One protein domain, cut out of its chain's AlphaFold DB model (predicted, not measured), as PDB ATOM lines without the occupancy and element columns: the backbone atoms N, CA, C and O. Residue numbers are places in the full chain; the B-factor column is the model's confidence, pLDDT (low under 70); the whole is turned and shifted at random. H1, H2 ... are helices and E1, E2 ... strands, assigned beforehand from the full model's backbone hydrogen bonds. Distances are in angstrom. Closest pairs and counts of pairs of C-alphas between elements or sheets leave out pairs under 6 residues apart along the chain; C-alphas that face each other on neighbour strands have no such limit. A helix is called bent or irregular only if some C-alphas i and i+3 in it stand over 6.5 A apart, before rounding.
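What this domain is: This is residues 44 to 210 of the 318 residues of the protein "E3 ubiquitin-protein ligase" of Candidatus Heimdallarchaeota archaeon (UniProt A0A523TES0). A rod of helices, folded back and forth so that each touches the next: H1 folds back on H2 at one end, H3, H4 and H5 follow in turn, and H6, H7 and H8 form a three-helix up-and-down bundle at the other end. A small strand hairpin, E1 and E2, bridges one side of the body, with E1 near H4 and E2 near H2. The printed part has 167 residues with eight named helices and two named strands, in the order H1 H2 H3 H4 H5 E1 E2 H6 H7 H8; the strands form an antiparallel sheet, and the class is mostly helix. The whole is only just loose, close to compact, with a radius of gyration of the C-alphas of 18.6 A, and spans 67 by 28 by 28 A.

Where its parts are: H1, residues 45 to 55, begins at C-alpha 45 at (-0.450, -37.766, -11.375). H2, residues 57 to 79, is 33.6 A long and only just irregular, with C-alphas 58 and 61 6.9 A apart. H3, residues 84 to 100, is 24.8 A long, and H4, residues 104 to 123, is 28.1 A long with a kink of 29 degrees near residue 113. H5 is residues 128 to 144, 25.0 A long. E1 is residues 150 to 152 and E2 residues 155 to 157. H6, residues 161 to 174, and H7, residues 178 to 191, are 20.0 A and 20.3 A long. H8, residues 194 to 209, is 23.0 A long and only just irregular, with C-alphas 195 and 198 6.8 A apart; it ends at C-alpha 209 at (47.486, -58.790, -19.199).

How they stand to each other: H1 and H2 form a helical hairpin and touch, closest at the C-alphas of Trp 45 and Phe 63, 5.0 A; H2 does so with residues 58 to 67 alone. H2 and H3, a hairpin at a shallow tilt of 16 degrees, touch closest at the C-alphas of Gly 75 and Gly 87, 3.8 A. H3 and H4 touch closest at the C-alphas of Arg 95 and Ile 107, 5.6 A, and H4 and H5 at those of Pro 116 and Glu 138, 5.9 A. E1 and E2, an antiparallel hairpin, have N 155 and O 152 within hydrogen-bond range at 2.9 A. H5 and H6 touch, closest at the C-alphas of Ala 132 and Ala 171, 5.1 A. In the bundle H6 and H7 touch closest at the C-alphas of Tyr 162 and Ala 188, 3.9 A, and H7 and H8 at those of Tyr 189 and Lys 197, 5.6 A. H2 and H6 are apart. Every O i to N i+4 pair is within hydrogen-bond range in H1, H3, H5, H6 and H7; H2 has 17 of 19, H4 14 of 16 and H8 10 of 12.

The domain as a whole: The C-alphas farthest apart are those of Phe 55 and Met 210, 67.3 A. The printed part has no cut, and its links between named elements are tight. The mean pLDDT of the printed part is 92.8, and no printed residue is under 70.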
ATOM      1  N   ASN A  44       1.358 -34.380  -9.250       92.81
ATOM      2  CA  ASN A  44       0.794 -35.525  -8.532       92.81
ATOM      3  C   ASN A  44      -0.188 -36.310  -9.416       92.81
ATOM      4  O   ASN A  44      -1.408 -36.303  -9.219       92.81
ATOM      5  N   TRP A  45       0.349 -36.999 -10.422       94.50
ATOM      6  CA  TRP A  45      -0.450 -37.766 -11.375       94.50
ATOM      7  C   TRP A  45      -1.217 -38.916 -10.713       94.50
ATOM      8  O   TRP A  45      -2.296 -39.250 -11.190       94.50
ATOM      9  N   LYS A  46      -0.733 -39.500  -9.605       93.81
ATOM     10  CA  LYS A  46      -1.437 -40.586  -8.891       93.81
ATOM     11  C   LYS A  46      -2.790 -40.111  -8.361       93.81
ATOM     12  O   LYS A  46      -3.822 -40.695  -8.697       93.81
ATOM     13  N   ALA A  47      -2.788 -39.027  -7.583       91.12
ATOM     14  CA  ALA A  47      -4.019 -38.420  -7.079       91.12
ATOM     15  C   ALA A  47      -4.879 -37.872  -8.229       91.12
ATOM     16  O   ALA A  47      -6.098 -38.063  -8.245       91.12
ATOM     17  N   GLY A  48      -4.233 -37.273  -9.234       92.75
ATOM     18  CA  GLY A  48      -4.879 -36.748 -10.434       92.75
ATOM     19  C   GLY A  48      -5.657 -37.787 -11.245       92.75
ATOM     20  O   GLY A  48      -6.821 -37.552 -11.567       92.75
ATOM     21  N   ILE A  49      -5.066 -38.950 -11.542       93.38
ATOM     22  CA  ILE A  49      -5.725 -40.040 -12.286       93.38
ATOM     23  C   ILE A  49      -6.934 -40.564 -11.511       93.38
ATOM     24  O   ILE A  49      -8.005 -40.713 -12.099       93.38
ATOM     25  N   ASN A  50      -6.785 -40.831 -10.209       91.44
ATOM     26  CA  ASN A  50      -7.876 -41.354  -9.381       91.44
ATOM     27  C   ASN A  50      -9.060 -40.381  -9.350       91.44
ATOM     28  O   ASN A  50     -10.195 -40.768  -9.621       91.44
ATOM     29  N   MET A  51      -8.776 -39.096  -9.140       89.69
ATOM     30  CA  MET A  51      -9.787 -38.044  -9.174       89.69
ATOM     31  C   MET A  51     -10.439 -37.892 -10.552       89.69
ATOM     32  O   MET A  51     -11.657 -37.746 -10.658       89.69
ATOM     33  N   ALA A  52      -9.643 -37.912 -11.624       91.69
ATOM     34  CA  ALA A  52     -10.150 -37.767 -12.982       91.69
ATOM     35  C   ALA A  52     -11.073 -38.932 -13.363       91.69
ATOM     36  O   ALA A  52     -12.123 -38.687 -13.954       91.69
ATOM     37  N   LYS A  53     -10.740 -40.171 -12.979       92.69
ATOM     38  CA  LYS A  53     -11.592 -41.353 -13.196       92.69
ATOM     39  C   LYS A  53     -12.973 -41.201 -12.569       92.69
ATOM     40  O   LYS A  53     -13.965 -41.519 -13.216       92.69
ATOM     41  N   GLU A  54     -13.035 -40.701 -11.340       90.88
ATOM     42  CA  GLU A  54     -14.295 -40.591 -10.605       90.88
ATOM     43  C   GLU A  54     -15.139 -39.391 -11.054       90.88
ATOM     44  O   GLU A  54     -16.362 -39.489 -11.164       90.88
ATOM     45  N   PHE A  55     -14.504 -38.252 -11.342       88.88
ATOM     46  CA  PHE A  55     -15.239 -36.991 -11.455       88.88
ATOM     47  C   PHE A  55     -15.121 -36.270 -12.793       88.88
ATOM     48  O   PHE A  55     -16.032 -35.521 -13.154       88.88
ATOM     49  N   GLN A  56     -14.006 -36.415 -13.512       88.88
ATOM     50  CA  GLN A  56     -13.760 -35.693 -14.765       88.88
ATOM     51  C   GLN A  56     -12.884 -36.516 -15.734       88.88
ATOM     52  O   GLN A  56     -11.713 -36.174 -15.942       88.88
ATOM     53  N   PRO A  57     -13.439 -37.557 -16.389       92.81
ATOM     54  CA  PRO A  57     -12.655 -38.491 -17.206       92.81
ATOM     55  C   PRO A  57     -11.850 -37.835 -18.334       92.81
ATOM     56  O   PRO A  57     -10.792 -38.327 -18.720       92.81
ATOM     57  N   LYS A  58     -12.288 -36.663 -18.814       92.31
ATOM     58  CA  LYS A  58     -11.576 -35.870 -19.829       92.31
ATOM     59  C   LYS A  58     -10.144 -35.469 -19.436       92.31
ATOM     60  O   LYS A  58      -9.351 -35.172 -20.322       92.31
ATOM     61  N   TYR A  59      -9.797 -35.456 -18.143       91.00
ATOM     62  CA  TYR A  59      -8.439 -35.138 -17.671       91.00
ATOM     63  C   TYR A  59      -7.540 -36.365 -17.484       91.00
ATOM     64  O   TYR A  59      -6.355 -36.192 -17.212       91.00
ATOM     65  N   ILE A  60      -8.049 -37.592 -17.655       93.25
ATOM     66  CA  ILE A  60      -7.238 -38.815 -17.509       93.25
ATOM     67  C   ILE A  60      -6.018 -38.748 -18.435       93.25
ATOM     68  O   ILE A  60      -4.893 -38.951 -17.982       93.25
ATOM     69  N   SER A  61      -6.219 -38.364 -19.701       94.50
ATOM     70  CA  SER A  61      -5.126 -38.268 -20.676       94.50
ATOM     71  C   SER A  61      -4.021 -37.297 -20.248       94.50
ATOM     72  O   SER A  61      -2.836 -37.589 -20.402       94.50
ATOM     73  N   HIS A  62      -4.402 -36.173 -19.636       93.44
ATOM     74  CA  HIS A  62      -3.467 -35.162 -19.145       93.44
ATOM     75  C   HIS A  62      -2.546 -35.711 -18.050       93.44
ATOM     76  O   HIS A  62      -1.328 -35.567 -18.132       93.44
ATOM     77  N   PHE A  63      -3.102 -36.414 -17.060       94.88
ATOM     78  CA  PHE A  63      -2.296 -36.997 -15.985       94.88
ATOM     79  C   PHE A  63      -1.443 -38.181 -16.436       94.88
ATOM     80  O   PHE A  63      -0.322 -38.336 -15.957       94.88
ATOM     81  N   HIS A  64      -1.923 -38.980 -17.390       95.94
ATOM     82  CA  HIS A  64      -1.102 -40.029 -17.992       95.94
ATOM     83  C   HIS A  64       0.107 -39.450 -18.739       95.94
ATOM     84  O   HIS A  64       1.195 -39.999 -18.606       95.94
ATOM     85  N   LYS A  65      -0.016 -38.305 -19.428       94.38
ATOM     86  CA  LYS A  65       1.150 -37.625 -20.029       94.38
ATOM     87  C   LYS A  65       2.187 -37.201 -18.982       94.38
ATOM     88  O   LYS A  65       3.379 -37.366 -19.225       94.38
ATOM     89  N   PHE A  66       1.763 -36.707 -17.813       93.56
ATOM     90  CA  PHE A  66       2.699 -36.427 -16.715       93.56
ATOM     91  C   PHE A  66       3.374 -37.687 -16.194       93.56
ATOM     92  O   PHE A  66       4.595 -37.696 -16.062       93.56
ATOM     93  N   LYS A  67       2.592 -38.750 -15.959       95.69
ATOM     94  CA  LYS A  67       3.133 -40.044 -15.541       95.69
ATOM     95  C   LYS A  67       4.202 -40.520 -16.527       95.69
ATOM     96  O   LYS A  67       5.287 -40.872 -16.094       95.69
ATOM     97  N   VAL A  68       3.933 -40.476 -17.834       96.25
ATOM     98  CA  VAL A  68       4.904 -40.863 -18.873       96.25
ATOM     99  C   VAL A  68       6.190 -40.047 -18.752       96.25
ATOM    100  O   VAL A  68       7.257 -40.642 -18.662       96.25
ATOM    101  N   LYS A  69       6.112 -38.708 -18.683       95.62
ATOM    102  CA  LYS A  69       7.306 -37.855 -18.528       95.62
ATOM    103  C   LYS A  69       8.125 -38.229 -17.286       95.62
ATOM    104  O   LYS A  69       9.335 -38.411 -17.386       95.62
ATOM    105  N   GLU A  70       7.478 -38.361 -16.128       95.12
ATOM    106  CA  GLU A  70       8.151 -38.716 -14.872       95.12
ATOM    107  C   GLU A  70       8.801 -40.103 -14.938       95.12
ATOM    108  O   GLU A  70       9.948 -40.264 -14.515       95.12
ATOM    109  N   GLN A  71       8.084 -41.083 -15.494       97.06
ATOM    110  CA  GLN A  71       8.558 -42.454 -15.651       97.06
ATOM    111  C   GLN A  71       9.771 -42.518 -16.593       97.06
ATOM    112  O   GLN A  71      10.781 -43.124 -16.249       97.06
ATOM    113  N   LEU A  72       9.736 -41.819 -17.731       96.62
ATOM    114  CA  LEU A  72      10.859 -41.754 -18.671       96.62
ATOM    115  C   LEU A  72      12.112 -41.116 -18.050       96.62
ATOM    116  O   LEU A  72      13.193 -41.702 -18.127       96.62
ATOM    117  N   ILE A  73      11.964 -39.965 -17.383       95.50
ATOM    118  CA  ILE A  73      13.072 -39.263 -16.708       95.50
ATOM    119  C   ILE A  73      13.671 -40.130 -15.596       95.50
ATOM    120  O   ILE A  73      14.891 -40.254 -15.476       95.50
ATOM    121  N   SER A  74      12.816 -40.727 -14.765       96.38
ATOM    122  CA  SER A  74      13.257 -41.569 -13.651       96.38
ATOM    123  C   SER A  74      13.930 -42.843 -14.156       96.38
ATOM    124  O   SER A  74      14.978 -43.220 -13.631       96.38
ATOM    125  N   GLY A  75      13.390 -43.448 -15.218       96.38
ATOM    126  CA  GLY A  75      13.977 -44.604 -15.884       96.38
ATOM    127  C   GLY A  75      15.363 -44.305 -16.452       96.38
ATOM    128  O   GLY A  75      16.313 -45.014 -16.123       96.38
ATOM    129  N   GLN A  76      15.517 -43.200 -17.192       95.38
ATOM    130  CA  GLN A  76      16.817 -42.765 -17.719       95.38
ATOM    131  C   GLN A  76      17.826 -42.554 -16.584       95.38
ATOM    132  O   GLN A  76      18.919 -43.110 -16.606       95.38
ATOM    133  N   LYS A  77      17.429 -41.842 -15.522       94.94
ATOM    134  CA  LYS A  77      18.285 -41.611 -14.350       94.94
ATOM    135  C   LYS A  77      18.742 -42.915 -13.687       94.94
ATOM    136  O   LYS A  77      19.867 -42.981 -13.193       94.94
ATOM    137  N   LEU A  78      17.883 -43.934 -13.628       95.12
ATOM    138  CA  LEU A  78      18.225 -45.251 -13.085       95.12
ATOM    139  C   LEU A  78      19.187 -46.011 -14.009       95.12
ATOM    140  O   LEU A  78      20.169 -46.573 -13.519       95.12
ATOM    141  N   MET A  79      18.988 -45.953 -15.329       93.00
ATOM    142  CA  MET A  79      19.924 -46.521 -16.309       93.00
ATOM    143  C   MET A  79      21.297 -45.844 -16.245       93.00
ATOM    144  O   MET A  79      22.322 -46.523 -16.184       93.00
ATOM    145  N   ASP A  80      21.329 -44.519 -16.115       88.69
ATOM    146  CA  ASP A  80      22.556 -43.750 -15.893       88.69
ATOM    147  C   ASP A  80      23.204 -44.088 -14.549       88.69
ATOM    148  O   ASP A  80      24.367 -43.769 -14.324       88.69
ATOM    149  N   GLN A  81      22.467 -44.687 -13.610       91.06
ATOM    150  CA  GLN A  81      22.948 -45.233 -12.339       91.06
ATOM    151  C   GLN A  81      23.279 -46.721 -12.398       91.06
ATOM    152  O   GLN A  81      23.673 -47.275 -11.372       91.06
ATOM    153  N   GLY A  82      23.220 -47.347 -13.575       88.00
ATOM    154  CA  GLY A  82      23.513 -48.769 -13.753       88.00
ATOM    155  C   GLY A  82      22.439 -49.675 -13.151       88.00
ATOM    156  O   GLY A  82      22.607 -50.891 -13.132       88.00
ATOM    157  N   LYS A  83      21.326 -49.101 -12.679       93.25
ATOM    158  CA  LYS A  83      20.136 -49.814 -12.207       93.25
ATOM    159  C   LYS A  83      19.237 -50.110 -13.401       93.25
ATOM    160  O   LYS A  83      18.165 -49.532 -13.558       93.25
ATOM    161  N   PHE A  84      19.753 -50.950 -14.288       91.94
ATOM    162  CA  PHE A  84      19.168 -51.184 -15.603       91.94
ATOM    163  C   PHE A  84      17.757 -51.772 -15.524       91.94
ATOM    164  O   PHE A  84      16.849 -51.250 -16.162       91.94
ATOM    165  N   ASP A  85      17.569 -52.803 -14.698       94.12
ATOM    166  CA  ASP A  85      16.291 -53.514 -14.587       94.12
ATOM    167  C   ASP A  85      15.200 -52.593 -14.017       94.12
ATOM    168  O   ASP A  85      14.095 -52.527 -14.559       94.12
ATOM    169  N   ASP A  86      15.547 -51.798 -12.997       96.00
ATOM    170  CA  ASP A  86      14.658 -50.771 -12.448       96.00
ATOM    171  C   ASP A  86      14.314 -49.727 -13.522       96.00
ATOM    172  O   ASP A  86      13.149 -49.406 -13.729       96.00
ATOM    173  N   GLY A  87      15.312 -49.209 -14.246       96.06
ATOM    174  CA  GLY A  87      15.084 -48.205 -15.287       96.06
ATOM    175  C   GLY A  87      14.176 -48.704 -16.415       96.06
ATOM    176  O   GLY A  87      13.293 -47.978 -16.874       96.06
ATOM    177  N   LEU A  88      14.342 -49.966 -16.812       96.31
ATOM    178  CA  LEU A  88      13.529 -50.616 -17.832       96.31
ATOM    179  C   LEU A  88      12.076 -50.815 -17.375       96.31
ATOM    180  O   LEU A  88      11.158 -50.620 -18.172       96.31
ATOM    181  N   ALA A  89      11.850 -51.134 -16.096       96.94
ATOM    182  CA  ALA A  89      10.505 -51.222 -15.524       96.94
ATOM    183  C   ALA A  89       9.771 -49.868 -15.574       96.94
ATOM    184  O   ALA A  89       8.601 -49.806 -15.951       96.94
ATOM    185  N   TYR A  90      10.470 -48.764 -15.288       97.75
ATOM    186  CA  TYR A  90       9.910 -47.413 -15.419       97.75
ATOM    187  C   TYR A  90       9.510 -47.104 -16.876       97.75
ATOM    188  O   TYR A  90       8.431 -46.566 -17.132       97.75
ATOM    189  N   TRP A  91      10.330 -47.484 -17.860       97.38
ATOM    190  CA  TRP A  91       9.987 -47.303 -19.279       97.38
ATOM    191  C   TRP A  91       8.796 -48.166 -19.723       97.38
ATOM    192  O   TRP A  91       7.958 -47.693 -20.492       97.38
ATOM    193  N   GLN A  92       8.657 -49.387 -19.201       97.81
ATOM    194  CA  GLN A  92       7.469 -50.223 -19.425       97.81
ATOM    195  C   GLN A  92       6.211 -49.564 -18.853       97.81
ATOM    196  O   GLN A  92       5.213 -49.432 -19.559       97.81
ATOM    197  N   GLU A  93       6.271 -49.042 -17.625       97.50
ATOM    198  CA  GLU A  93       5.151 -48.297 -17.048       97.50
ATOM    199  C   GLU A  93       4.780 -47.050 -17.864       97.50
ATOM    200  O   GLU A  93       3.600 -46.679 -17.937       97.50
ATOM    201  N   ALA A  94       5.772 -46.377 -18.456       97.69
ATOM    202  CA  ALA A  94       5.547 -45.266 -19.371       97.69
ATOM    203  C   ALA A  94       4.803 -45.741 -20.629       97.69
ATOM    204  O   ALA A  94       3.774 -45.158 -20.975       97.69
ATOM    205  N   ARG A  95       5.249 -46.836 -21.260       97.81
ATOM    206  CA  ARG A  95       4.579 -47.453 -22.417       97.81
ATOM    207  C   ARG A  95       3.130 -47.829 -22.103       97.81
ATOM    208  O   ARG A  95       2.229 -47.421 -22.831       97.81
ATOM    209  N   ASP A  96       2.884 -48.512 -20.991       97.62
ATOM    210  CA  ASP A  96       1.528 -48.907 -20.580       97.62
ATOM    211  C   ASP A  96       0.637 -47.675 -20.352       97.62
ATOM    212  O   ASP A  96      -0.557 -47.656 -20.650       97.62
ATOM    213  N   SER A  97       1.226 -46.584 -19.858       96.88
ATOM    214  CA  SER A  97       0.511 -45.322 -19.666       96.88
ATOM    215  C   SER A  97       0.171 -44.627 -20.985       96.88
ATOM    216  O   SER A  97      -0.852 -43.945 -21.029       96.88
ATOM    217  N   LEU A  98       0.987 -44.800 -22.029       97.25
ATOM    218  CA  LEU A  98       0.711 -44.337 -23.392       97.25
ATOM    219  C   LEU A  98      -0.403 -45.144 -24.063       97.25
ATOM    220  O   LEU A  98      -1.227 -44.565 -24.773       97.25
ATOM    221  N   GLU A  99      -0.468 -46.449 -23.796       97.38
ATOM    222  CA  GLU A  99      -1.533 -47.331 -24.280       97.38
ATOM    223  C   GLU A  99      -2.904 -46.891 -23.765       97.38
ATOM    224  O   GLU A  99      -3.836 -46.720 -24.552       97.38
ATOM    225  N   VAL A 100      -3.003 -46.551 -22.475       96.12
ATOM    226  CA  VAL A 100      -4.240 -46.016 -21.873       96.12
ATOM    227  C   VAL A 100      -4.741 -44.747 -22.577       96.12
ATOM    228  O   VAL A 100      -5.944 -44.483 -22.591       96.12
ATOM    229  N   ILE A 101      -3.843 -43.948 -23.164       96.81
ATOM    230  CA  ILE A 101      -4.187 -42.695 -23.852       96.81
ATOM    231  C   ILE A 101      -4.128 -42.785 -25.384       96.81
ATOM    232  O   ILE A 101      -4.224 -41.747 -26.047       96.81
ATOM    233  N   GLY A 102      -3.981 -43.993 -25.941       96.31
ATOM    234  CA  GLY A 102      -4.037 -44.263 -27.381       96.31
ATOM    235  C   GLY A 102      -2.948 -43.573 -28.212       96.31
ATOM    236  O   GLY A 102      -3.211 -43.166 -29.340       96.31
ATOM    237  N   GLN A 103      -1.744 -43.375 -27.663       96.50
ATOM    238  CA  GLN A 103      -0.635 -42.710 -28.369       96.50
ATOM    239  C   GLN A 103       0.248 -43.722 -29.118       96.50
ATOM    240  O   GLN A 103       1.400 -43.931 -28.747       96.50
ATOM    241  N   HIS A 104      -0.297 -44.354 -30.162       95.75
ATOM    242  CA  HIS A 104       0.349 -45.466 -30.879       95.75
ATOM    243  C   HIS A 104       1.769 -45.163 -31.380       95.75
ATOM    244  O   HIS A 104       2.661 -45.968 -31.153       95.75
ATOM    245  N   GLU A 105       2.016 -43.976 -31.941       94.94
ATOM    246  CA  GLU A 105       3.351 -43.582 -32.421       94.94
ATOM    247  C   GLU A 105       4.426 -43.666 -31.321       94.94
ATOM    248  O   GLU A 105       5.513 -44.204 -31.529       94.94
ATOM    249  N   TRP A 106       4.116 -43.182 -30.115       95.88
ATOM    250  CA  TRP A 106       5.046 -43.238 -28.986       95.88
ATOM    251  C   TRP A 106       5.127 -44.633 -28.359       95.88
ATOM    252  O   TRP A 106       6.168 -44.988 -27.805       95.88
ATOM    253  N   ILE A 107       4.054 -45.427 -28.442       96.44
ATOM    254  CA  ILE A 107       4.061 -46.829 -28.004       96.44
ATOM    255  C   ILE A 107       5.018 -47.637 -28.873       96.44
ATOM    256  O   ILE A 107       5.850 -48.354 -28.325       96.44
ATOM    257  N   ASP A 108       4.934 -47.498 -30.195       94.75
ATOM    258  CA  ASP A 108       5.796 -48.218 -31.134       94.75
ATOM    259  C   ASP A 108       7.262 -47.838 -30.906       94.75
ATOM    260  O   ASP A 108       8.122 -48.709 -30.768       94.75
ATOM    261  N   MET A 109       7.530 -46.539 -30.742       94.12
ATOM    262  CA  MET A 109       8.863 -46.020 -30.442       94.12
ATOM    263  C   MET A 109       9.439 -46.584 -29.130       94.12
ATOM    264  O   MET A 109      10.576 -47.056 -29.118       94.12
ATOM    265  N   LEU A 110       8.671 -46.580 -28.030       95.00
ATOM    266  CA  LEU A 110       9.133 -47.181 -26.769       95.00
ATOM    267  C   LEU A 110       9.262 -48.692 -26.858       95.00
ATOM    268  O   LEU A 110      10.191 -49.240 -26.282       95.00
ATOM    269  N   THR A 111       8.349 -49.371 -27.544       95.69
ATOM    270  CA  THR A 111       8.390 -50.831 -27.687       95.69
ATOM    271  C   THR A 111       9.664 -51.247 -28.407       95.69
ATOM    272  O   THR A 111      10.371 -52.141 -27.946       95.69
ATOM    273  N   TRP A 112      10.023 -50.517 -29.462       93.62
ATOM    274  CA  TRP A 112      11.234 -50.763 -30.229       93.62
ATOM    275  C   TRP A 112      12.525 -50.566 -29.418       93.62
ATOM    276  O   TRP A 112      13.499 -51.282 -29.644       93.62
ATOM    277  N   LEU A 113      12.516 -49.670 -28.424       92.62
ATOM    278  CA  LEU A 113      13.603 -49.520 -27.451       92.62
ATOM    279  C   LEU A 113      13.577 -50.590 -26.350       92.62
ATOM    280  O   LEU A 113      14.611 -51.153 -26.002       92.62
ATOM    281  N   ILE A 114      12.408 -50.851 -25.767       94.94
ATOM    282  CA  ILE A 114      12.242 -51.697 -24.580       94.94
ATOM    283  C   ILE A 114      12.511 -53.164 -24.908       94.94
ATOM    284  O   ILE A 114      13.157 -53.844 -24.117       94.94
ATOM    285  N   GLU A 115      12.043 -53.664 -26.051       95.25
ATOM    286  CA  GLU A 115      12.129 -55.090 -26.373       95.25
ATOM    287  C   GLU A 115      13.574 -55.614 -26.489       95.25
ATOM    288  O   GLU A 115      13.881 -56.619 -25.842       95.25
ATOM    289  N   PRO A 116      14.501 -54.978 -27.243       93.00
ATOM    290  CA  PRO A 116      15.905 -55.394 -27.239       93.00
ATOM    291  C   PRO A 116      16.525 -55.352 -25.839       93.00
ATOM    292  O   PRO A 116      17.265 -56.257 -25.457       93.00
ATOM    293  N   LEU A 117      16.194 -54.328 -25.046       92.88
ATOM    294  CA  LEU A 117      16.705 -54.172 -23.684       92.88
ATOM    295  C   LEU A 117      16.176 -55.266 -22.744       92.88
ATOM    296  O   LEU A 117      16.948 -55.794 -21.947       92.88
ATOM    297  N   GLN A 118      14.905 -55.659 -22.867       95.12
ATOM    298  CA  GLN A 118      14.327 -56.797 -22.143       95.12
ATOM    299  C   GLN A 118      15.035 -58.101 -22.508       95.12
ATOM    300  O   GLN A 118      15.459 -58.829 -21.611       95.12
ATOM    301  N   ARG A 119      15.251 -58.354 -23.806       94.75
ATOM    302  CA  ARG A 119      16.002 -59.535 -24.257       94.75
ATOM    303  C   ARG A 119      17.405 -59.562 -23.659       94.75
ATOM    304  O   ARG A 119      17.848 -60.608 -23.204       94.75
ATOM    305  N   ILE A 120      18.086 -58.421 -23.565       91.12
ATOM    306  CA  ILE A 120      19.402 -58.336 -22.911       91.12
ATOM    307  C   ILE A 120      19.340 -58.756 -21.432       91.12
ATOM    308  O   ILE A 120      20.237 -59.469 -20.980       91.12
ATOM    309  N   VAL A 121      18.289 -58.384 -20.687       92.75
ATOM    310  CA  VAL A 121      18.094 -58.855 -19.299       92.75
ATOM    311  C   VAL A 121      17.953 -60.375 -19.254       92.75
ATOM    312  O   VAL A 121      18.610 -61.026 -18.443       92.75
ATOM    313  N   GLU A 122      17.145 -60.951 -20.142       93.50
ATOM    314  CA  GLU A 122      16.922 -62.400 -20.222       93.50
ATOM    315  C   GLU A 122      18.216 -63.156 -20.575       93.50
ATOM    316  O   GLU A 122      18.537 -64.185 -19.971       93.50
ATOM    317  N   ILE A 123      19.018 -62.597 -21.487       93.12
ATOM    318  CA  ILE A 123      20.295 -63.167 -21.937       93.12
ATOM    319  C   ILE A 123      21.342 -63.207 -20.812       93.12
ATOM    320  O   ILE A 123      22.257 -64.034 -20.857       93.12
ATOM    321  N   ARG A 124      21.228 -62.394 -19.749       90.06
ATOM    322  CA  ARG A 124      22.175 -62.455 -18.613       90.06
ATOM    323  C   ARG A 124      22.234 -63.834 -17.954       90.06
ATOM    324  O   ARG A 124      23.281 -64.183 -17.410       90.06
ATOM    325  N   ALA A 125      21.157 -64.620 -18.025       91.12
ATOM    326  CA  ALA A 125      21.112 -65.985 -17.503       91.12
ATOM    327  C   ALA A 125      21.801 -67.023 -18.415       91.12
ATOM    328  O   ALA A 125      22.116 -68.128 -17.963       91.12
ATOM    329  N   MET A 126      22.043 -66.683 -19.685       93.00
ATOM    330  CA  MET A 126      22.731 -67.545 -20.647       93.00
ATOM    331  C   MET A 126      24.232 -67.626 -20.336       93.00
ATOM    332  O   MET A 126      24.781 -66.837 -19.566       93.00
ATOM    333  N   LYS A 127      24.923 -68.601 -20.934       89.19
ATOM    334  CA  LYS A 127      26.372 -68.795 -20.775       89.19
ATOM    335  C   LYS A 127      27.028 -69.146 -22.105       89.19
ATOM    336  O   LYS A 127      26.378 -69.669 -23.004       89.19
ATOM    337  N   GLY A 128      28.335 -68.911 -22.185       90.56
ATOM    338  CA  GLY A 128      29.159 -69.331 -23.316       90.56
ATOM    339  C   GLY A 128      28.882 -68.558 -24.607       90.56
ATOM    340  O   GLY A 128      28.401 -67.427 -24.590       90.56
ATOM    341  N   THR A 129      29.202 -69.188 -25.735       91.81
ATOM    342  CA  THR A 129      29.175 -68.582 -27.078       91.81
ATOM    343  C   THR A 129      27.776 -68.160 -27.530       91.81
ATOM    344  O   THR A 129      27.631 -67.162 -28.230       91.81
ATOM    345  N   GLU A 130      26.728 -68.860 -27.090       94.25
ATOM    346  CA  GLU A 130      25.336 -68.519 -27.415       94.25
ATOM    347  C   GLU A 130      24.918 -67.167 -26.813       94.25
ATOM    348  O   GLU A 130      24.244 -66.366 -27.468       94.25
ATOM    349  N   LYS A 131      25.371 -66.884 -25.580       95.00
ATOM    350  CA  LYS A 131      25.174 -65.583 -24.925       95.00
ATOM    351  C   LYS A 131      25.798 -64.470 -25.765       95.00
ATOM    352  O   LYS A 131      25.129 -63.479 -26.046       95.00
ATOM    353  N   ALA A 132      27.056 -64.644 -26.173       94.94
ATOM    354  CA  ALA A 132      27.786 -63.650 -26.957       94.94
ATOM    355  C   ALA A 132      27.101 -63.372 -28.305       94.94
ATOM    356  O   ALA A 132      26.809 -62.220 -28.604       94.94
ATOM    357  N   ALA A 133      26.742 -64.417 -29.060       95.31
ATOM    358  CA  ALA A 133      26.077 -64.270 -30.356       95.31
ATOM    359  C   ALA A 133      24.722 -63.547 -30.249       95.31
ATOM    360  O   ALA A 133      24.369 -62.723 -31.096       95.31
ATOM    361  N   THR A 134      23.955 -63.833 -29.193       94.81
ATOM    362  CA  THR A 134      22.644 -63.202 -28.990       94.81
ATOM    363  C   THR A 134      22.797 -61.745 -28.545       94.81
ATOM    364  O   THR A 134      22.102 -60.874 -29.067       94.81
ATOM    365  N   LEU A 135      23.747 -61.449 -27.649       95.00
ATOM    366  CA  LEU A 135      24.085 -60.073 -27.268       95.00
ATOM    367  C   LEU A 135      24.595 -59.255 -28.454       95.00
ATOM    368  O   LEU A 135      24.222 -58.095 -28.581       95.00
ATOM    369  N   GLU A 136      25.410 -59.837 -29.334       96.25
ATOM    370  CA  GLU A 136      25.922 -59.152 -30.520       96.25
ATOM    371  C   GLU A 136      24.789 -58.743 -31.460       96.25
ATOM    372  O   GLU A 136      24.737 -57.597 -31.910       96.25
ATOM    373  N   LYS A 137      23.827 -59.642 -31.692       95.75
ATOM    374  CA  LYS A 137      22.636 -59.338 -32.487       95.75
ATOM    375  C   LYS A 137      21.832 -58.180 -31.887       95.75
ATOM    376  O   LYS A 137      21.477 -57.249 -32.609       95.75
ATOM    377  N   GLU A 138      21.551 -58.206 -30.584       94.62
ATOM    378  CA  GLU A 138      20.805 -57.117 -29.934       94.62
ATOM    379  C   GLU A 138      21.608 -55.811 -29.882       94.62
ATOM    380  O   GLU A 138      21.044 -54.730 -30.055       94.62
ATOM    381  N   PHE A 139      22.931 -55.895 -29.730       95.12
ATOM    382  CA  PHE A 139      23.816 -54.743 -29.824       95.12
ATOM    383  C   PHE A 139      23.745 -54.101 -31.213       95.12
ATOM    384  O   PHE A 139      23.569 -52.891 -31.318       95.12
ATOM    385  N   GLN A 140      23.850 -54.892 -32.284       94.62
ATOM    386  CA  GLN A 140      23.750 -54.400 -33.660       94.62
ATOM    387  C   GLN A 140      22.379 -53.771 -33.930       94.62
ATOM    388  O   GLN A 140      22.318 -52.687 -34.517       94.62
ATOM    389  N   ASN A 141      21.301 -54.399 -33.440       92.94
ATOM    390  CA  ASN A 141      19.952 -53.841 -33.504       92.94
ATOM    391  C   ASN A 141      19.919 -52.450 -32.867       92.94
ATOM    392  O   ASN A 141      19.581 -51.492 -33.552       92.94
ATOM    393  N   LEU A 142      20.330 -52.314 -31.603       92.12
ATOM    394  CA  LEU A 142      20.326 -51.036 -30.882       92.12
ATOM    395  C   LEU A 142      21.262 -49.997 -31.512       92.12
ATOM    396  O   LEU A 142      20.916 -48.822 -31.607       92.12
ATOM    397  N   ASN A 143      22.440 -50.414 -31.975       92.25
ATOM    398  CA  ASN A 143      23.415 -49.514 -32.581       92.25
ATOM    399  C   ASN A 143      22.913 -48.945 -33.916       92.25
ATOM    400  O   ASN A 143      23.179 -47.784 -34.213       92.25
ATOM    401  N   SER A 144      22.129 -49.709 -34.687       92.62
ATOM    402  CA  SER A 144      21.467 -49.197 -35.899       92.62
ATOM    403  C   SER A 144      20.468 -48.065 -35.615       92.62
ATOM    404  O   SER A 144      20.135 -47.290 -36.511       92.62
ATOM    405  N   MET A 145      20.023 -47.941 -34.361       89.06
ATOM    406  CA  MET A 145      19.095 -46.908 -33.900       89.06
ATOM    407  C   MET A 145      19.803 -45.712 -33.266       89.06
ATOM    408  O   MET A 145      19.150 -44.722 -32.961       89.06
ATOM    409  N   ARG A 146      21.121 -45.785 -33.045       86.75
ATOM    410  CA  ARG A 146      21.870 -44.797 -32.255       86.75
ATOM    411  C   ARG A 146      21.723 -43.371 -32.775       86.75
ATOM    412  O   ARG A 146      21.686 -42.432 -31.988       86.75
ATOM    413  N   ASP A 147      21.661 -43.221 -34.092       86.31
ATOM    414  CA  ASP A 147      21.585 -41.912 -34.736       86.31
ATOM    415  C   ASP A 147      20.134 -41.397 -34.854       86.31
ATOM    416  O   ASP A 147      19.908 -40.295 -35.354       86.31
ATOM    417  N   GLN A 148      19.141 -42.168 -34.390       89.75
ATOM    418  CA  GLN A 148      17.746 -41.739 -34.324       89.75
ATOM    419  C   GLN A 148      17.470 -41.012 -33.006       89.75
ATOM    420  O   GLN A 148      17.832 -41.477 -31.926       89.75
ATOM    421  N   GLU A 149      16.798 -39.863 -33.081       88.94
ATOM    422  CA  GLU A 149      16.375 -39.147 -31.880       88.94
ATOM    423  C   GLU A 149      15.053 -39.703 -31.349       88.94
ATOM    424  O   GLU A 149      13.995 -39.550 -31.958       88.94
ATOM    425  N   PHE A 150      15.111 -40.303 -30.162       87.81
ATOM    426  CA  PHE A 150      13.944 -40.788 -29.438       87.81
ATOM    427  C   PHE A 150      13.383 -39.679 -28.554       87.81
ATOM    428  O   PHE A 150      13.790 -39.522 -27.402       87.81
ATOM    429  N   VAL A 151      12.471 -38.879 -29.113       92.94
ATOM    430  CA  VAL A 151      11.834 -37.765 -28.402       92.94
ATOM    431  C   VAL A 151      10.371 -38.087 -28.129       92.94
ATOM    432  O   VAL A 151       9.530 -38.039 -29.026       92.94
ATOM    433  N   ILE A 152      10.044 -38.357 -26.865       88.50
ATOM    434  CA  ILE A 152       8.667 -38.607 -26.422       88.50
ATOM    435  C   ILE A 152       8.285 -37.532 -25.429       88.50
ATOM    436  O   ILE A 152       8.911 -37.391 -24.382       88.50
ATOM    437  N   LEU A 153       7.233 -36.772 -25.743       90.38
ATOM    438  CA  LEU A 153       6.772 -35.678 -24.887       90.38
ATOM    439  C   LEU A 153       7.915 -34.712 -24.502       90.38
ATOM    440  O   LEU A 153       8.011 -34.299 -23.349       90.38
ATOM    441  N   GLU A 154       8.772 -34.361 -25.466       94.25
ATOM    442  CA  GLU A 154       9.940 -33.475 -25.279       94.25
ATOM    443  C   GLU A 154      11.066 -34.080 -24.415       94.25
ATOM    444  O   GLU A 154      12.027 -33.389 -24.087       94.25
ATOM    445  N   ILE A 155      10.975 -35.362 -24.047       92.50
ATOM    446  CA  ILE A 155      12.033 -36.090 -23.342       92.50
ATOM    447  C   ILE A 155      12.872 -36.841 -24.369       92.50
ATOM    448  O   ILE A 155      12.356 -37.717 -25.062       92.50
ATOM    449  N   LYS A 156      14.159 -36.495 -24.448       94.50
ATOM    450  CA  LYS A 156      15.154 -37.248 -25.209       94.50
ATOM    451  C   LYS A 156      15.598 -38.459 -24.391       94.50
ATOM    452  O   LYS A 156      15.999 -38.296 -23.240       94.50
ATOM    453  N   LEU A 157      15.489 -39.644 -24.980       92.81
ATOM    454  CA  LEU A 157      15.960 -40.894 -24.392       92.81
ATOM    455  C   LEU A 157      17.292 -41.286 -25.017       92.81
ATOM    456  O   LEU A 157      17.427 -41.284 -26.241       92.81
ATOM    457  N   ASP A 158      18.248 -41.657 -24.170       92.38
ATOM    458  CA  ASP A 158      19.553 -42.133 -24.605       92.38
ATOM    459  C   ASP A 158      19.610 -43.652 -24.451       92.38
ATOM    460  O   ASP A 158      19.381 -44.202 -23.370       92.38
ATOM    461  N   ILE A 159      19.947 -44.347 -25.539       91.62
ATOM    462  CA  ILE A 159      20.157 -45.794 -25.505       91.62
ATOM    463  C   ILE A 159      21.449 -46.059 -24.725       91.62
ATOM    464  O   ILE A 159      22.515 -45.602 -25.154       91.62
ATOM    465  N   PRO A 160      21.423 -46.837 -23.626       91.00
ATOM    466  CA  PRO A 160      22.619 -47.129 -22.844       91.00
ATOM    467  C   PRO A 160      23.481 -48.205 -23.531       91.00
ATOM    468  O   PRO A 160      23.768 -49.255 -22.956       91.00
ATOM    469  N   LEU A 161      23.917 -47.946 -24.772       92.75
ATOM    470  CA  LEU A 161      24.716 -48.861 -25.599       92.75
ATOM    471  C   LEU A 161      25.974 -49.350 -24.882       92.75
ATOM    472  O   LEU A 161      26.399 -50.481 -25.105       92.75
ATOM    473  N   TYR A 162      26.544 -48.529 -23.996       93.81
ATOM    474  CA  TYR A 162      27.720 -48.906 -23.222       93.81
ATOM    475  C   TYR A 162      27.481 -50.122 -22.321       93.81
ATOM    476  O   TYR A 162      28.376 -50.948 -22.192       93.81
ATOM    477  N   LEU A 163      26.283 -50.268 -21.736       90.62
ATOM    478  CA  LEU A 163      25.955 -51.418 -20.886       90.62
ATOM    479  C   LEU A 163      25.913 -52.703 -21.710       90.62
ATOM    480  O   LEU A 163      26.417 -53.737 -21.284       90.62
ATOM    481  N   VAL A 164      25.331 -52.625 -22.907       93.00
ATOM    482  CA  VAL A 164      25.214 -53.770 -23.814       93.00
ATOM    483  C   VAL A 164      26.585 -54.163 -24.356       93.00
ATOM    484  O   VAL A 164      26.927 -55.341 -24.361       93.00
ATOM    485  N   ALA A 165      27.392 -53.177 -24.756       94.81
ATOM    486  CA  ALA A 165      28.766 -53.391 -25.195       94.81
ATOM    487  C   ALA A 165      29.641 -53.990 -24.083       94.81
ATOM    488  O   ALA A 165      30.456 -54.867 -24.355       94.81
ATOM    489  N   GLU A 166      29.463 -53.561 -22.830       94.56
ATOM    490  CA  GLU A 166      30.185 -54.118 -21.685       94.56
ATOM    491  C   GLU A 166      29.823 -55.590 -21.450       94.56
ATOM    492  O   GLU A 166      30.713 -56.437 -21.394       94.56
ATOM    493  N   GLU A 167      28.528 -55.910 -21.378       93.94
ATOM    494  CA  GLU A 167      28.038 -57.287 -21.211       93.94
ATOM    495  C   GLU A 167      28.488 -58.203 -22.358       93.94
ATOM    496  O   GLU A 167      28.904 -59.341 -22.125       93.94
ATOM    497  N   LEU A 168      28.447 -57.703 -23.597       95.38
ATOM    498  CA  LEU A 168      28.929 -58.417 -24.778       95.38
ATOM    499  C   LEU A 168      30.442 -58.643 -24.714       95.38
ATOM    500  O   LEU A 168      30.911 -59.751 -24.968       95.38
ATOM    501  N   GLY A 169      31.201 -57.624 -24.316       94.88
ATOM    502  CA  GLY A 169      32.639 -57.724 -24.100       94.88
ATOM    503  C   GLY A 169      32.993 -58.823 -23.098       94.88
ATOM    504  O   GLY A 169      33.837 -59.672 -23.391       94.88
ATOM    505  N   VAL A 170      32.307 -58.874 -21.954       94.38
ATOM    506  CA  VAL A 170      32.499 -59.933 -20.949       94.38
ATOM    507  C   VAL A 170      32.113 -61.308 -21.506       94.38
ATOM    508  O   VAL A 170      32.881 -62.258 -21.374       94.38
ATOM    509  N   ALA A 171      30.977 -61.424 -22.200       94.56
ATOM    510  CA  ALA A 171      30.548 -62.694 -22.791       94.56
ATOM    511  C   ALA A 171      31.535 -63.225 -23.850       94.56
ATOM    512  O   ALA A 171      31.815 -64.423 -23.889       94.56
ATOM    513  N   LEU A 172      32.105 -62.347 -24.681       94.88
ATOM    514  CA  LEU A 172      33.126 -62.701 -25.674       94.88
ATOM    515  C   LEU A 172      34.447 -63.123 -25.019       94.88
ATOM    516  O   LEU A 172      35.104 -64.048 -25.496       94.88
ATOM    517  N   LYS A 173      34.826 -62.490 -23.902       94.19
ATOM    518  CA  LYS A 173      35.987 -62.906 -23.101       94.19
ATOM    519  C   LYS A 173      35.800 -64.328 -22.578       94.19
ATOM    520  O   LYS A 173      36.706 -65.146 -22.730       94.19
ATOM    521  N   ASP A 174      34.622 -64.641 -22.039       92.38
ATOM    522  CA  ASP A 174      34.275 -65.989 -21.568       92.38
ATOM    523  C   ASP A 174      34.255 -67.021 -22.711       92.38
ATOM    524  O   ASP A 174      34.596 -68.187 -22.510       92.38
ATOM    525  N   ALA A 175      33.902 -66.589 -23.925       92.94
ATOM    526  CA  ALA A 175      33.966 -67.382 -25.152       92.94
ATOM    527  C   ALA A 175      35.382 -67.494 -25.761       92.94
ATOM    528  O   ALA A 175      35.551 -68.127 -26.801       92.94
ATOM    529  N   ASN A 176      36.407 -66.923 -25.113       94.12
ATOM    530  CA  ASN A 176      37.796 -66.870 -25.582       94.12
ATOM    531  C   ASN A 176      38.001 -66.084 -26.900       94.12
ATOM    532  O   ASN A 176      39.003 -66.259 -27.594       94.12
ATOM    533  N   GLU A 177      37.092 -65.163 -27.224       94.81
ATOM    534  CA  GLU A 177      37.192 -64.220 -28.347       94.81
ATOM    535  C   GLU A 177      37.827 -62.897 -27.895       94.81
ATOM    536  O   GLU A 177      37.221 -61.824 -27.900       94.81
ATOM    537  N   LEU A 178      39.079 -62.984 -27.445       94.69
ATOM    538  CA  LEU A 178      39.709 -61.934 -26.642       94.69
ATOM    539  C   LEU A 178      39.869 -60.583 -27.366       94.69
ATOM    540  O   LEU A 178      39.699 -59.534 -26.745       94.69
ATOM    541  N   GLN A 179      40.171 -60.585 -28.670       93.75
ATOM    542  CA  GLN A 179      40.316 -59.341 -29.440       93.75
ATOM    543  C   GLN A 179      38.963 -58.650 -29.652       93.75
ATOM    544  O   GLN A 179      38.843 -57.445 -29.443       93.75
ATOM    545  N   THR A 180      37.936 -59.411 -30.033       93.94
ATOM    546  CA  THR A 180      36.571 -58.896 -30.210       93.94
ATOM    547  C   THR A 180      36.030 -58.359 -28.886       93.94
ATOM    548  O   THR A 180      35.475 -57.263 -28.841       93.94
ATOM    549  N   SER A 181      36.276 -59.083 -27.789       94.62
ATOM    550  CA  SER A 181      35.964 -58.643 -26.429       94.62
ATOM    551  C   SER A 181      36.585 -57.281 -26.100       94.62
ATOM    552  O   SER A 181      35.878 -56.374 -25.654       94.62
ATOM    553  N   LEU A 182      37.882 -57.100 -26.385       92.50
ATOM    554  CA  LEU A 182      38.581 -55.835 -26.154       92.50
ATOM    555  C   LEU A 182      37.932 -54.676 -26.924       92.50
ATOM    556  O   LEU A 182      37.713 -53.613 -26.343       92.50
ATOM    557  N   ASN A 183      37.577 -54.893 -28.191       91.75
ATOM    558  CA  ASN A 183      36.952 -53.871 -29.032       91.75
ATOM    559  C   ASN A 183      35.597 -53.410 -28.457       91.75
ATOM    560  O   ASN A 183      35.323 -52.211 -28.390       91.75
ATOM    561  N   TYR A 184      34.760 -54.342 -27.990       94.56
ATOM    562  CA  TYR A 184      33.470 -53.996 -27.384       94.56
ATOM    563  C   TYR A 184      33.612 -53.314 -26.022       94.56
ATOM    564  O   TYR A 184      32.901 -52.348 -25.752       94.56
ATOM    565  N   LEU A 185      34.560 -53.736 -25.181       93.56
ATOM    566  CA  LEU A 185      34.826 -53.050 -23.912       93.56
ATOM    567  C   LEU A 185      35.350 -51.624 -24.129       93.56
ATOM    568  O   LEU A 185      35.015 -50.717 -23.370       93.56
ATOM    569  N   GLN A 186      36.134 -51.392 -25.179       91.19
ATOM    570  CA  GLN A 186      36.576 -50.051 -25.566       91.19
ATOM    571  C   GLN A 186      35.412 -49.161 -26.014       91.19
ATOM    572  O   GLN A 186      35.319 -48.003 -25.598       91.19
ATOM    573  N   LEU A 187      34.491 -49.716 -26.804       91.69
ATOM    574  CA  LEU A 187      33.261 -49.031 -27.192       91.69
ATOM    575  C   LEU A 187      32.386 -48.711 -25.972       91.69
ATOM    576  O   LEU A 187      31.880 -47.596 -25.841       91.69
ATOM    577  N   ALA A 188      32.268 -49.660 -25.040       93.31
ATOM    578  CA  ALA A 188      31.590 -49.446 -23.770       93.31
ATOM    579  C   ALA A 188      32.235 -48.298 -22.984       93.31
ATOM    580  O   ALA A 188      31.548 -47.382 -22.548       93.31
ATOM    581  N   TYR A 189      33.562 -48.293 -22.854       91.94
ATOM    582  CA  TYR A 189      34.293 -47.254 -22.128       91.94
ATOM    583  C   TYR A 189      34.041 -45.846 -22.691       91.94
ATOM    584  O   TYR A 189      33.871 -44.900 -21.919       91.94
ATOM    585  N   GLN A 190      33.985 -45.701 -24.020       90.31
ATOM    586  CA  GLN A 190      33.701 -44.420 -24.676       90.31
ATOM    587  C   GLN A 190      32.299 -43.890 -24.370       90.31
ATOM    588  O   GLN A 190      32.136 -42.687 -24.173       90.31
ATOM    589  N   GLY A 191      31.298 -44.773 -24.342       89.75
ATOM    590  CA  GLY A 191      29.906 -44.400 -24.083       89.75
ATOM    591  C   GLY A 191      29.528 -44.349 -22.601       89.75
ATOM    592  O   GLY A 191      28.445 -43.874 -22.267       89.75
ATOM    593  N   ALA A 192      30.375 -44.863 -21.707       90.38
ATOM    594  CA  ALA A 192      30.030 -45.031 -20.303       90.38
ATOM    595  C   ALA A 192      30.125 -43.720 -19.497       90.38
ATOM    596  O   ALA A 192      31.122 -42.993 -19.593       90.38
ATOM    597  N   PRO A 193      29.160 -43.457 -18.592       89.38
ATOM    598  CA  PRO A 193      29.311 -42.453 -17.544       89.38
ATOM    599  C   PRO A 193      30.574 -42.694 -16.703       89.38
ATOM    600  O   PRO A 193      30.934 -43.836 -16.414       89.38
ATOM    601  N   GLU A 194      31.207 -41.617 -16.224       84.12
ATOM    602  CA  GLU A 194      32.518 -41.665 -15.548       84.12
ATOM    603  C   GLU A 194      32.587 -42.675 -14.388       84.12
ATOM    604  O   GLU A 194      33.571 -43.393 -14.224       84.12
ATOM    605  N   LYS A 195      31.502 -42.809 -13.619       86.25
ATOM    606  CA  LYS A 195      31.424 -43.753 -12.494       86.25
ATOM    607  C   LYS A 195      31.500 -45.236 -12.896       86.25
ATOM    608  O   LYS A 195      31.833 -46.054 -12.045       86.25
ATOM    609  N   PHE A 196      31.210 -45.588 -14.153       88.62
ATOM    610  CA  PHE A 196      31.294 -46.967 -14.662       88.62
ATOM    611  C   PHE A 196      32.608 -47.277 -15.360       88.62
ATOM    612  O   PHE A 196      33.016 -48.436 -15.408       88.62
ATOM    613  N   LYS A 197      33.312 -46.253 -15.847       88.81
ATOM    614  CA  LYS A 197      34.558 -46.428 -16.594       88.81
ATOM    615  C   LYS A 197      35.604 -47.250 -15.845       88.81
ATOM    616  O   LYS A 197      36.262 -48.075 -16.463       88.81
ATOM    617  N   ASN A 198      35.719 -47.104 -14.523       84.31
ATOM    618  CA  ASN A 198      36.675 -47.884 -13.721       84.31
ATOM    619  C   ASN A 198      36.432 -49.401 -13.801       84.31
ATOM    620  O   ASN A 198      37.387 -50.176 -13.865       84.31
ATOM    621  N   ARG A 199      35.161 -49.827 -13.808       88.38
ATOM    622  CA  ARG A 199      34.797 -51.244 -13.945       88.38
ATOM    623  C   ARG A 199      35.229 -51.766 -15.314       88.38
ATOM    624  O   ARG A 199      35.948 -52.755 -15.387       88.38
ATOM    625  N   ILE A 200      34.901 -51.029 -16.375       91.25
ATOM    626  CA  ILE A 200      35.252 -51.385 -17.758       91.25
ATOM    627  C   ILE A 200      36.779 -51.420 -17.957       91.25
ATOM    628  O   ILE A 200      37.309 -52.350 -18.559       91.25
ATOM    629  N   VAL A 201      37.513 -50.454 -17.389       88.81
ATOM    630  CA  VAL A 201      38.989 -50.418 -17.417       88.81
ATOM    631  C   VAL A 201      39.592 -51.651 -16.756       88.81
ATOM    632  O   VAL A 201      40.609 -52.157 -17.228       88.81
ATOM    633  N   THR A 202      38.978 -52.150 -15.683       86.00
ATOM    634  CA  THR A 202      39.444 -53.367 -15.009       86.00
ATOM    635  C   THR A 202      39.362 -54.569 -15.953       86.00
ATOM    636  O   THR A 202      40.339 -55.307 -16.083       86.00
ATOM    637  N   GLU A 203      38.259 -54.712 -16.694       92.56
ATOM    638  CA  GLU A 203      38.101 -55.778 -17.693       92.56
ATOM    639  C   GLU A 203      39.094 -55.648 -18.859       92.56
ATOM    640  O   GLU A 203      39.764 -56.624 -19.209       92.56
ATOM    641  N   ILE A 204      39.256 -54.434 -19.404       89.12
ATOM    642  CA  ILE A 204      40.231 -54.129 -20.467       89.12
ATOM    643  C   ILE A 204      41.655 -54.476 -20.014       89.12
ATOM    644  O   ILE A 204      42.396 -55.146 -20.735       89.12
ATOM    645  N   THR A 205      42.037 -54.056 -18.806       83.94
ATOM    646  CA  THR A 205      43.368 -54.325 -18.237       83.94
ATOM    647  C   THR A 205      43.601 -55.826 -18.085       83.94
ATOM    648  O   THR A 205      44.693 -56.315 -18.380       83.94
ATOM    649  N   GLY A 206      42.563 -56.575 -17.698       84.25
ATOM    650  CA  GLY A 206      42.586 -58.034 -17.669       84.25
ATOM    651  C   GLY A 206      42.943 -58.639 -19.030       84.25
ATOM    652  O   GLY A 206      43.857 -59.457 -19.105       84.25
ATOM    653  N   LEU A 207      42.304 -58.196 -20.117       84.94
ATOM    654  CA  LEU A 207      42.606 -58.679 -21.473       84.94
ATOM    655  C   LEU A 207      44.024 -58.320 -21.929       84.94
ATOM    656  O   LEU A 207      44.727 -59.164 -22.485       84.94
ATOM    657  N   ILE A 208      44.481 -57.099 -21.643       81.81
ATOM    658  CA  ILE A 208      45.852 -56.673 -21.964       81.81
ATOM    659  C   ILE A 208      46.870 -57.555 -21.232       81.81
ATOM    660  O   ILE A 208      47.852 -57.996 -21.826       81.81
ATOM    661  N   SER A 209      46.613 -57.890 -19.964       78.19
ATOM    662  CA  SER A 209      47.486 -58.790 -19.199       78.19
ATOM    663  C   SER A 209      47.552 -60.215 -19.776       78.19
ATOM    664  O   SER A 209      48.534 -60.922 -19.559       78.19
ATOM    665  N   MET A 210      46.541 -60.622 -20.553       83.50
ATOM    666  CA  MET A 210      46.503 -61.891 -21.290       83.50
ATOM    667  C   MET A 210      47.211 -61.816 -22.657       83.50
ATOM    668  O   MET A 210      47.208 -62.798 -23.396       83.50
TER     669      MET A 210